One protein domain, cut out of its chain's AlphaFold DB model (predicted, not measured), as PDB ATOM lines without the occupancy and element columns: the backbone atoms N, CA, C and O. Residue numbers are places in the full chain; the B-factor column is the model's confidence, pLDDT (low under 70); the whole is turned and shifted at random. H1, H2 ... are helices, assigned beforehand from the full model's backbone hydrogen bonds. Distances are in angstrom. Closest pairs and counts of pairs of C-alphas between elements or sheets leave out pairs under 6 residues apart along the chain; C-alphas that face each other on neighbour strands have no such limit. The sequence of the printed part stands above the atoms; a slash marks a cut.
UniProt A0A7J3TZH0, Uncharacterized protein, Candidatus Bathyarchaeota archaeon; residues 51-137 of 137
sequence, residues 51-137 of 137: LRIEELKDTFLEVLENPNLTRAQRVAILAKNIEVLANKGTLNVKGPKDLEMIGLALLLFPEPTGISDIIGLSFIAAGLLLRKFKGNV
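This is residues 51 to 137 of the 137 residues of an uncharacterized protein of Candidatus Bathyarchaeota archaeon (UniProt A0A7J3TZH0). Two helical hairpins, H1 with H2 and H3 with H4, pack together through H2 and H4, which cross at 47 degrees. H4, the longest helix, lies between H2 and H3, while H1 is on the far side of H2. The printed part has 87 residues with four named helices, H1, H2, H3 and H4 along the chain, and no named strand: all helix. It is compact, with a radius of gyration of the C-alphas of 12.4 A, and elongated, spanning 39 by 25 by 22 A.

Start with H4, residues 114 to 134. It touches H3, residues 96 to 107, closest at the C-alphas of Gly 103 and Gly 120, 3.8 A apart; this hairpin has a shallow tilt of 14 degrees, opposite ways. H4 also touches H2, residues 71 to 87, at a steep tilt of 47 degrees, the same way; look at the closest C-alphas, Ala 79 and Ser 122, 4.2 A apart. H2 also touches H1, residues 53 to 65: the two form a hairpin at a shallow tilt of 21 degrees, opposite ways, with the C-alphas of Val 63 and Arg 74 closest at 6.0 A. With two of these three tilts shallow, the packing is only just mostly aligned. H1 and H4 are close but not clearly touching, the closest C-alphas, Leu 64 and Ile 115, being 7.4 A apart. H2 and H3 are near each other; H1 and H3 are apart. Every O i to N i+4 pair is within hydrogen-bond range in H2, H3 and H4; in H1, 8 of 9 are.

Find C-alpha 114 at (176.739, 279.290, 221.401); from there H4 runs 30.5 A to C-alpha 134 at (184.003, 298.974, 199.279). H2 measures 24.4 A, H1 17.7 A and H3 16.9 A. H1 begins at C-alpha 53, (164.278, 291.742, 211.927).

The two C-alphas farthest apart, Pro 67 and Val 137, are 39.6 A apart. The printed part has no cut; the link from H1 to H2 is tight, those from H2 to H3 and H3 to H4 short. Mean pLDDT of the printed part is 74.0; look for values under 70 at residues 51 to 59, 90 to 92, 107 to 115 and 133 to 137.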
ATOM      1  N   LEU A  51     166.325 298.047 211.062       57.47
ATOM      2  CA  LEU A  51     166.700 296.641 210.957       57.47
ATOM      3  C   LEU A  51     165.421 295.836 210.669       57.47
ATOM      4  O   LEU A  51     164.572 295.690 211.544       57.47
ATOM      5  N   ARG A  52     165.260 295.301 209.454       59.25
ATOM      6  CA  ARG A  52     164.160 294.373 209.146       59.25
ATOM      7  C   ARG A  52     164.435 293.023 209.806       59.25
ATOM      8  O   ARG A  52     165.051 292.137 209.218       59.25
ATOM      9  N   ILE A  53     164.022 292.906 211.066       54.31
ATOM     10  CA  ILE A  53     164.278 291.742 211.927       54.31
ATOM     11  C   ILE A  53     163.674 290.459 211.332       54.31
ATOM     12  O   ILE A  53     164.226 289.384 211.544       54.31
ATOM     13  N   GLU A  54     162.593 290.556 210.556       57.72
ATOM     14  CA  GLU A  54     161.888 289.400 209.985       57.72
ATOM     15  C   GLU A  54     162.731 288.621 208.961       57.72
ATOM     16  O   GLU A  54     162.946 287.426 209.140       57.72
ATOM     17  N   GLU A  55     163.302 289.286 207.949       61.09
ATOM     18  CA  GLU A  55     164.138 288.612 206.934       61.09
ATOM     19  C   GLU A  55     165.448 288.066 207.534       61.09
ATOM     20  O   GLU A  55     165.944 287.007 207.142       61.09
ATOM     21  N   LEU A  56     165.998 288.766 208.530       64.19
ATOM     22  CA  LEU A  56     167.144 288.301 209.314       64.19
ATOM     23  C   LEU A  56     166.817 287.037 210.112       64.19
ATOM     24  O   LEU A  56     167.624 286.110 210.152       64.19
ATOM     25  N   LYS A  57     165.645 287.003 210.751       65.56
ATOM     26  CA  LYS A  57     165.210 285.906 211.614       65.56
ATOM     27  C   LYS A  57     165.097 284.602 210.832       65.56
ATOM     28  O   LYS A  57     165.672 283.606 211.268       65.56
ATOM     29  N   ASP A  58     164.417 284.614 209.689       66.06
ATOM     30  CA  ASP A  58     164.218 283.402 208.883       66.06
ATOM     31  C   ASP A  58     165.558 282.865 208.363       66.06
ATOM     32  O   ASP A  58     165.874 281.684 208.516       66.06
ATOM     33  N   THR A  59     166.411 283.772 207.880       69.56
ATOM     34  CA  THR A  59     167.775 283.464 207.428       69.56
ATOM     35  C   THR A  59     168.646 282.871 208.541       69.56
ATOM     36  O   THR A  59     169.535 282.055 208.288       69.56
ATOM     37  N   PHE A  60     168.435 283.296 209.787       72.94
ATOM     38  CA  PHE A  60     169.207 282.822 210.930       72.94
ATOM     39  C   PHE A  60     168.723 281.462 211.419       72.94
ATOM     40  O   PHE A  60     169.553 280.592 211.685       72.94
ATOM     41  N   LEU A  61     167.406 281.270 211.518       71.94
ATOM     42  CA  LEU A  61     166.808 280.022 211.990       71.94
ATOM     43  C   LEU A  61     167.224 278.840 211.114       71.94
ATOM     44  O   LEU A  61     167.709 277.844 211.646       71.94
ATOM     45  N   GLU A  62     167.170 278.988 209.788       76.44
ATOM     46  CA  GLU A  62     167.564 277.926 208.854       76.44
ATOM     47  C   GLU A  62     169.010 277.443 209.091       76.44
ATOM     48  O   GLU A  62     169.289 276.243 209.136       76.44
ATOM     49  N   VAL A  63     169.947 278.373 209.300       76.69
ATOM     50  CA  VAL A  63     171.367 278.042 209.494       76.69
ATOM     51  C   VAL A  63     171.644 277.508 210.904       76.69
ATOM     52  O   VAL A  63     172.487 276.626 211.085       76.69
ATOM     53  N   LEU A  64     170.961 278.040 211.919       70.56
ATOM     54  CA  LEU A  64     171.170 277.664 213.318       70.56
ATOM     55  C   LEU A  64     170.526 276.320 213.675       70.56
ATOM     56  O   LEU A  64     171.063 275.598 214.521       70.56
ATOM     57  N   GLU A  65     169.423 275.954 213.034       77.62
ATOM     58  CA  GLU A  65     168.741 274.682 213.279       77.62
ATOM     59  C   GLU A  65     169.354 273.522 212.482       77.62
ATOM     60  O   GLU A  65     169.160 272.364 212.846       77.62
ATOM     61  N   ASN A  66     170.171 273.799 211.459       75.81
ATOM     62  CA  ASN A  66     170.773 272.763 210.623       75.81
ATOM     63  C   ASN A  66     171.826 271.928 211.391       75.81
ATOM     64  O   ASN A  66     172.919 272.430 211.699       75.81
ATOM     65  N   PRO A  67     171.562 270.635 211.668       78.81
ATOM     66  CA  PRO A  67     172.449 269.801 212.478       78.81
ATOM     67  C   PRO A  67     173.743 269.409 211.749       78.81
ATOM     68  O   PRO A  67     174.712 269.023 212.396       78.81
ATOM     69  N   ASN A  68     173.788 269.542 210.420       89.62
ATOM     70  CA  ASN A  68     174.926 269.132 209.594       89.62
ATOM     71  C   ASN A  68     175.999 270.223 209.454       89.62
ATOM     72  O   ASN A  68     177.022 270.003 208.806       89.62
ATOM     73  N   LEU A  69     175.777 271.406 210.033       79.56
ATOM     74  CA  LEU A  69     176.700 272.535 209.945       79.56
ATOM     75  C   LEU A  69     177.515 272.698 211.224       79.56
ATOM     76  O   LEU A  69     176.977 272.900 212.316       79.56
ATOM     77  N   THR A  70     178.835 272.729 211.063       87.31
ATOM     78  CA  THR A  70     179.773 273.125 212.119       87.31
ATOM     79  C   THR A  70     179.609 274.603 212.481       87.31
ATOM     80  O   THR A  70     179.112 275.407 211.690       87.31
ATOM     81  N   ARG A  71     180.102 275.010 213.660       80.25
ATOM     82  CA  ARG A  71     180.084 276.424 214.081       80.25
ATOM     83  C   ARG A  71     180.739 277.352 213.051       80.25
ATOM     84  O   ARG A  71     180.178 278.395 212.741       80.25
ATOM     85  N   ALA A  72     181.880 276.954 212.488       79.75
ATOM     86  CA  ALA A  72     182.589 277.746 211.484       79.75
ATOM     87  C   ALA A  72     181.776 277.905 210.187       79.75
ATOM     88  O   ALA A  72     181.693 279.005 209.643       79.75
ATOM     89  N   GLN A  73     181.125 276.832 209.724       81.25
ATOM     90  CA  GLN A  73     180.257 276.880 208.543       81.25
ATOM     91  C   GLN A  73     179.036 277.774 208.771       81.25
ATOM     92  O   GLN A  73     178.707 278.578 207.902       81.25
ATOM     93  N   ARG A  74     178.411 277.702 209.954       81.19
ATOM     94  CA  ARG A  74     177.300 278.592 210.327       81.19
ATOM     95  C   ARG A  74     177.728 280.054 210.287       81.19
ATOM     96  O   ARG A  74     177.056 280.861 209.654       81.19
ATOM     97  N   VAL A  75     178.878 280.375 210.890       80.38
ATOM     98  CA  VAL A  75     179.420 281.740 210.889       80.38
ATOM     99  C   VAL A  75     179.638 282.247 209.463       80.38
ATOM    100  O   VAL A  75     179.225 283.365 209.153       80.38
ATOM    101  N   ALA A  76     180.239 281.428 208.594       77.69
ATOM    102  CA  ALA A  76     180.541 281.792 207.211       77.69
ATOM    103  C   ALA A  76     179.279 282.044 206.367       77.69
ATOM    104  O   ALA A  76     179.203 283.054 205.666       77.69
ATOM    105  N   ILE A  77     178.281 281.157 206.456       80.75
ATOM    106  CA  ILE A  77     177.018 281.284 205.710       80.75
ATOM    107  C   ILE A  77     176.253 282.528 206.173       80.75
ATOM    108  O   ILE A  77     175.861 283.359 205.355       80.75
ATOM    109  N   LEU A  78     176.103 282.706 207.487       81.88
ATOM    110  CA  LEU A  78     175.416 283.862 208.061       81.88
ATOM    111  C   LEU A  78     176.114 285.177 207.710       81.88
ATOM    112  O   LEU A  78     175.444 286.138 207.342       81.88
ATOM    113  N   ALA A  79     177.449 285.221 207.756       83.88
ATOM    114  CA  ALA A  79     178.205 286.404 207.354       83.88
ATOM    115  C   ALA A  79     177.921 286.781 205.894       83.88
ATOM    116  O   ALA A  79     177.696 287.955 205.592       83.88
ATOM    117  N   LYS A  80     177.867 285.788 204.995       84.06
ATOM    118  CA  LYS A  80     177.555 286.036 203.587       84.06
ATOM    119  C   LYS A  80     176.127 286.542 203.399       84.06
ATOM    120  O   LYS A  80     175.904 287.474 202.627       84.06
ATOM    121  N   ASN A  81     175.171 285.971 204.123       82.06
ATOM    122  CA  ASN A  81     173.777 286.390 204.044       82.06
ATOM    123  C   ASN A  81     173.587 287.827 204.557       82.06
ATOM    124  O   ASN A  81     172.951 288.633 203.883       82.06
ATOM    125  N   ILE A  82     174.209 288.182 205.687       83.00
ATOM    126  CA  ILE A  82     174.186 289.548 206.239       83.00
ATOM    127  C   ILE A  82     174.812 290.546 205.252       83.00
ATOM    128  O   ILE A  82     174.249 291.615 205.024       83.00
ATOM    129  N   GLU A  83     175.940 290.196 204.624       83.88
ATOM    130  CA  GLU A  83     176.584 291.017 203.588       83.88
ATOM    131  C   GLU A  83     175.636 291.282 202.404       83.88
ATOM    132  O   GLU A  83     175.493 292.421 201.956       83.88
ATOM    133  N   VAL A  84     174.957 290.242 201.910       82.25
ATOM    134  CA  VAL A  84     173.994 290.350 200.803       82.25
ATOM    135  C   VAL A  84     172.801 291.227 201.189       82.25
ATOM    136  O   VAL A  84     172.408 292.087 200.401       82.25
ATOM    137  N   LEU A  85     172.242 291.049 202.388       76.00
ATOM    138  CA  LEU A  85     171.117 291.850 202.888       76.00
ATOM    139  C   LEU A  85     171.497 293.327 203.061       76.00
ATOM    140  O   LEU A  85     170.716 294.210 202.704       76.00
ATOM    141  N   ALA A  86     172.708 293.606 203.546       77.56
ATOM    142  CA  ALA A  86     173.235 294.964 203.651       77.56
ATOM    143  C   ALA A  86     173.456 295.607 202.273       77.56
ATOM    144  O   ALA A  86     173.103 296.766 202.068       77.56
ATOM    145  N   ASN A  87     173.981 294.860 201.297       78.94
ATOM    146  CA  ASN A  87     174.177 295.366 199.934       78.94
ATOM    147  C   ASN A  87     172.862 295.617 199.184       78.94
ATOM    148  O   ASN A  87     172.797 296.528 198.364       78.94
ATOM    149  N   LYS A  88     171.812 294.839 199.470       77.44
ATOM    150  CA  LYS A  88     170.466 295.037 198.909       77.44
ATOM    151  C   LYS A  88     169.705 296.209 199.543       77.44
ATOM    152  O   LYS A  88     168.621 296.539 199.074       77.44
ATOM    153  N   GLY A  89     170.239 296.815 200.606       70.44
ATOM    154  CA  GLY A  89     169.557 297.863 201.370       70.44
ATOM    155  C   GLY A  89     168.430 297.348 202.271       70.44
ATOM    156  O   GLY A  89     167.752 298.147 202.907       70.44
ATOM    157  N   THR A  90     168.236 296.027 202.362       68.19
ATOM    158  CA  THR A  90     167.276 295.401 203.287       68.19
ATOM    159  C   THR A  90     167.705 295.601 204.738       68.19
ATOM    160  O   THR A  90     166.877 295.792 205.628       68.19
ATOM    161  N   LEU A  91     169.017 295.560 204.979       67.19
ATOM    162  CA  LEU A  91     169.605 295.897 206.262       67.19
ATOM    163  C   LEU A  91     170.125 297.337 206.205       67.19
ATOM    164  O   LEU A  91     171.185 297.591 205.628       67.19
ATOM    165  N   ASN A  92     169.386 298.280 206.793       65.44
ATOM    166  CA  ASN A  92     169.748 299.697 206.766       65.44
ATOM    167  C   ASN A  92     170.850 300.015 207.798       65.44
ATOM    168  O   ASN A  92     170.597 300.515 208.894       65.44
ATOM    169  N   VAL A  93     172.092 299.666 207.455       71.88
ATOM    170  CA  VAL A  93     173.309 300.014 208.204       71.88
ATOM    171  C   VAL A  93     174.053 301.141 207.495       71.88
ATOM    172  O   VAL A  93     174.222 301.108 206.276       71.88
ATOM    173  N   LYS A  94     174.556 302.136 208.241       70.25
ATOM    174  CA  LYS A  94     175.241 303.302 207.648       70.25
ATOM    175  C   LYS A  94     176.573 302.917 207.012       70.25
ATOM    176  O   LYS A  94     177.079 303.614 206.136       70.25
ATOM    177  N   GLY A  95     177.152 301.799 207.443       75.88
ATOM    178  CA  GLY A  95     178.333 301.235 206.819       75.88
ATOM    179  C   GLY A  95     178.884 300.012 207.548       75.88
ATOM    180  O   GLY A  95     178.327 299.572 208.552       75.88
ATOM    181  N   PRO A  96     180.025 299.485 207.073       83.75
ATOM    182  CA  PRO A  96     180.664 298.288 207.623       83.75
ATOM    183  C   PRO A  96     180.902 298.321 209.142       83.75
ATOM    184  O   PRO A  96     180.772 297.304 209.815       83.75
ATOM    185  N   LYS A  97     181.208 299.505 209.693       82.88
ATOM    186  CA  LYS A  97     181.449 299.701 211.131       82.88
ATOM    187  C   LYS A  97     180.219 299.426 211.999       82.88
ATOM    188  O   LYS A  97     180.390 298.980 213.128       82.88
ATOM    189  N   ASP A  98     179.012 299.672 211.495       81.75
ATOM    190  CA  ASP A  98     177.786 299.420 212.261       81.75
ATOM    191  C   ASP A  98     177.586 297.917 212.471       81.75
ATOM    192  O   ASP A  98     177.265 297.491 213.577       81.75
ATOM    193  N   LEU A  99     177.864 297.101 211.446       82.56
ATOM    194  CA  LEU A  99     177.814 295.640 211.556       82.56
ATOM    195  C   LEU A  99     178.828 295.118 212.572       82.56
ATOM    196  O   LEU A  99     178.494 294.278 213.401       82.56
ATOM    197  N   GLU A 100     180.050 295.645 212.554       85.75
ATOM    198  CA  GLU A 100     181.074 295.279 213.534       85.75
ATOM    199  C   GLU A 100     180.663 295.659 214.959       85.75
ATOM    200  O   GLU A 100     180.837 294.858 215.873       85.75
ATOM    201  N   MET A 101     180.072 296.842 215.156       75.44
ATOM    202  CA  MET A 101     179.582 297.273 216.470       75.44
ATOM    203  C   MET A 101     178.415 296.413 216.966       75.44
ATOM    204  O   MET A 101     178.407 296.030 218.135       75.44
ATOM    205  N   ILE A 102     177.469 296.063 216.091       77.88
ATOM    206  CA  ILE A 102     176.369 295.142 216.413       77.88
ATOM    207  C   ILE A 102     176.931 293.764 216.788       77.88
ATOM    208  O   ILE A 102     176.558 293.203 217.816       77.88
ATOM    209  N   GLY A 103     177.869 293.234 216.001       81.75
ATOM    210  CA  GLY A 103     178.465 291.926 216.260       81.75
ATOM    211  C   GLY A 103     179.297 291.878 217.545       81.75
ATOM    212  O   GLY A 103     179.185 290.923 218.311       81.75
ATOM    213  N   LEU A 104     180.064 292.932 217.842       76.19
ATOM    214  CA  LEU A 104     180.778 293.071 219.115       76.19
ATOM    215  C   LEU A 104     179.813 293.166 220.298       76.19
ATOM    216  O   LEU A 104     180.063 292.541 221.323       76.19
ATOM    217  N   ALA A 105     178.700 293.890 220.163       71.06
ATOM    218  CA  ALA A 105     177.687 293.963 221.214       71.06
ATOM    219  C   ALA A 105     177.048 292.592 221.506       71.06
ATOM    220  O   ALA A 105     176.770 292.283 222.662       71.06
ATOM    221  N   LEU A 106     176.870 291.752 220.479       71.62
ATOM    222  CA  LEU A 106     176.357 290.385 220.620       71.62
ATOM    223  C   LEU A 106     177.377 289.410 221.230       71.62
ATOM    224  O   LEU A 106     176.976 288.500 221.948       71.62
ATOM    225  N   LEU A 107     178.678 289.602 220.985       68.38
ATOM    226  CA  LEU A 107     179.743 288.801 221.613       68.38
ATOM    227  C   LEU A 107     180.025 289.209 223.057       68.38
ATOM    228  O   LEU A 107     180.337 288.374 223.899       68.38
ATOM    229  N   LEU A 108     179.930 290.506 223.343       64.12
ATOM    230  CA  LEU A 108     180.092 291.059 224.687       64.12
ATOM    231  C   LEU A 108     178.820 290.909 225.529       64.12
ATOM    232  O   LEU A 108     178.782 291.352 226.678       64.12
ATOM    233  N   PHE A 109     177.785 290.280 224.969       59.06
ATOM    234  CA  PHE A 109     176.566 289.955 225.676       59.06
ATOM    235  C   PHE A 109     176.906 288.998 226.830       59.06
ATOM    236  O   PHE A 109     177.434 287.912 226.596       59.06
ATOM    237  N   PRO A 110     176.650 289.373 228.094       47.94
ATOM    238  CA  PRO A 110     177.267 288.720 229.250       47.94
ATOM    239  C   PRO A 110     176.744 287.299 229.534       47.94
ATOM    240  O   PRO A 110     177.232 286.640 230.455       47.94
ATOM    241  N   GLU A 111     175.771 286.808 228.764       51.00
ATOM    242  CA  GLU A 111     175.499 285.374 228.596       51.00
ATOM    243  C   GLU A 111     175.768 284.970 227.145       51.00
ATOM    244  O   GLU A 111     174.829 284.935 226.346       51.00
ATOM    245  N   PRO A 112     177.030 284.670 226.782       51.81
ATOM    246  CA  PRO A 112     177.320 284.090 225.485       51.81
ATOM    247  C   PRO A 112     176.661 282.713 225.430       51.81
ATOM    248  O   PRO A 112     177.065 281.753 226.090       51.81
ATOM    249  N   THR A 113     175.587 282.625 224.658       65.25
ATOM    250  CA  THR A 113     175.103 281.342 224.173       65.25
ATOM    251  C   THR A 113     175.935 280.984 222.949       65.25
ATOM    252  O   THR A 113     176.382 281.858 222.207       65.25
ATOM    253  N   GLY A 114     176.091 279.690 222.656       67.06
ATOM    254  CA  GLY A 114     176.739 279.290 221.401       67.06
ATOM    255  C   GLY A 114     176.076 279.912 220.159       67.06
ATOM    256  O   GLY A 114     176.715 280.007 219.121       67.06
ATOM    257  N   ILE A 115     174.821 280.358 220.274       68.50
ATOM    258  CA  ILE A 115     174.059 281.044 219.229       68.50
ATOM    259  C   ILE A 115     174.450 282.525 219.123       68.50
ATOM    260  O   ILE A 115     174.732 282.983 218.017       68.50
ATOM    261  N   SER A 116     174.512 283.271 220.233       72.38
ATOM    262  CA  SER A 116     174.910 284.690 220.214       72.38
ATOM    263  C   SER A 116     176.336 284.871 219.703       72.38
ATOM    264  O   SER A 116     176.585 285.804 218.944       72.38
ATOM    265  N   ASP A 117     177.237 283.937 220.025       79.75
ATOM    266  CA  ASP A 117     178.610 283.949 219.513       79.75
ATOM    267  C   ASP A 117     178.653 283.776 217.995       79.75
ATOM    268  O   ASP A 117     179.346 284.510 217.292       79.75
ATOM    269  N   ILE A 118     177.882 282.815 217.476       78.12
ATOM    270  CA  ILE A 118     177.786 282.563 216.037       78.12
ATOM    271  C   ILE A 118     177.249 283.808 215.329       78.12
ATOM    272  O   ILE A 118     177.860 284.266 214.368       78.12
ATOM    273  N   ILE A 119     176.151 284.386 215.821       78.94
ATOM    274  CA  ILE A 119     175.539 285.567 215.205       78.94
ATOM    275  C   ILE A 119     176.492 286.770 215.283       78.94
ATOM    276  O   ILE A 119     176.718 287.442 214.276       78.94
ATOM    277  N   GLY A 120     177.094 287.030 216.446       83.38
ATOM    278  CA  GLY A 120     178.012 288.150 216.647       83.38
ATOM    279  C   GLY A 120     179.249 288.077 215.748       83.38
ATOM    280  O   GLY A 120     179.593 289.059 215.084       83.38
ATOM    281  N   LEU A 121     179.865 286.895 215.638       82.81
ATOM    282  CA  LEU A 121     180.973 286.654 214.708       82.81
ATOM    283  C   LEU A 121     180.557 286.859 213.248       82.81
ATOM    284  O   LEU A 121     181.332 287.415 212.469       82.81
ATOM    285  N   SER A 122     179.341 286.461 212.871       83.88
ATOM    286  CA  SER A 122     178.824 286.664 211.514       83.88
ATOM    287  C   SER A 122     178.643 288.135 211.154       83.88
ATOM    288  O   SER A 122     179.011 288.531 210.049       83.88
ATOM    289  N   PHE A 123     178.143 288.959 212.077       85.56
ATOM    290  CA  PHE A 123     178.029 290.407 211.874       85.56
ATOM    291  C   PHE A 123     179.400 291.077 211.710       85.56
ATOM    292  O   PHE A 123     179.591 291.869 210.784       85.56
ATOM    293  N   ILE A 124     180.385 290.712 212.540       86.62
ATOM    294  CA  ILE A 124     181.761 291.218 212.406       86.62
ATOM    295  C   ILE A 124     182.362 290.798 211.062       86.62
ATOM    296  O   ILE A 124     182.895 291.637 210.336       86.62
ATOM    297  N   ALA A 125     182.247 289.519 210.698       85.19
ATOM    298  CA  ALA A 125     182.765 289.007 209.435       85.19
ATOM    299  C   ALA A 125     182.120 289.700 208.223       85.19
ATOM    300  O   ALA A 125     182.830 290.088 207.297       85.19
ATOM    301  N   ALA A 126     180.803 289.925 208.247       85.56
ATOM    302  CA  ALA A 126     180.095 290.660 207.201       85.56
ATOM    303  C   ALA A 126     180.591 292.112 207.073       85.56
ATOM    304  O   ALA A 126     180.843 292.582 205.963       85.56
ATOM    305  N   GLY A 127     180.798 292.810 208.196       85.81
ATOM    306  CA  GLY A 127     181.389 294.151 208.206       85.81
ATOM    307  C   GLY A 127     182.789 294.176 207.584       85.81
ATOM    308  O   GLY A 127     183.058 294.964 206.674       85.81
ATOM    309  N   LEU A 128     183.660 293.246 207.978       86.94
ATOM    310  CA  LEU A 128     185.008 293.131 207.412       86.94
ATOM    311  C   LEU A 128     184.992 292.833 205.903       86.94
ATOM    312  O   LEU A 128     185.765 293.436 205.152       86.94
ATOM    313  N   LEU A 129     184.096 291.952 205.443       85.50
ATOM    314  CA  LEU A 129     183.907 291.651 204.020       85.50
ATOM    315  C   LEU A 129     183.481 292.903 203.248       85.50
ATOM    316  O   LEU A 129     184.151 293.288 202.290       85.50
ATOM    317  N   LEU A 130     182.434 293.600 203.701       84.12
ATOM    318  CA  LEU A 130     181.964 294.828 203.054       84.12
ATOM    319  C   LEU A 130     183.046 295.908 202.997       84.12
ATOM    320  O   LEU A 130     183.151 296.616 201.997       84.12
ATOM    321  N   ARG A 131     183.873 296.031 204.041       84.31
ATOM    322  CA  ARG A 131     184.995 296.977 204.069       84.31
ATOM    323  C   ARG A 131     186.038 296.654 203.001       84.31
ATOM    324  O   ARG A 131     186.496 297.563 202.315       84.31
ATOM    325  N   LYS A 132     186.383 295.374 202.834       79.38
ATOM    326  CA  LYS A 132     187.356 294.918 201.829       79.38
ATOM    327  C   LYS A 132     186.885 295.183 200.396       79.38
ATOM    328  O   LYS A 132     187.706 295.515 199.550       79.38
ATOM    329  N   PHE A 133     185.585 295.056 200.127       64.94
ATOM    330  CA  PHE A 133     185.032 295.262 198.783       64.94
ATOM    331  C   PHE A 133     184.669 296.722 198.474       64.94
ATOM    332  O   PHE A 133     184.796 297.130 197.325       64.94
ATOM    333  N   LYS A 134     184.276 297.533 199.469       63.22
ATOM    334  CA  LYS A 134     184.003 298.974 199.279       63.22
ATOM    335  C   LYS A 134     185.251 299.865 199.330       63.22
ATOM    336  O   LYS A 134     185.189 300.980 198.839       63.22
ATOM    337  N   GLY A 135     186.362 299.402 199.905       51.69
ATOM    338  CA  GLY A 135     187.630 300.150 199.951       51.69
ATOM    339  C   GLY A 135     188.480 300.090 198.673       51.69
ATOM    340  O   GLY A 135     189.570 300.648 198.667       51.69
ATOM    341  N   ASN A 136     188.006 299.405 197.626       42.16
ATOM    342  CA  ASN A 136     188.685 299.244 196.332       42.16
ATOM    343  C   ASN A 136     188.034 300.068 195.198       42.16
ATOM    344  O   ASN A 136     188.213 299.733 194.027       42.16
ATOM    345  N   VAL A 137     187.267 301.111 195.533       39.56
ATOM    346  CA  VAL A 137     186.708 302.081 194.574       39.56
ATOM    347  C   VAL A 137     187.139 303.482 194.971       39.56
ATOM    348  O   VAL A 137     186.986 303.806 196.170       39.56
TER     349      VAL A 137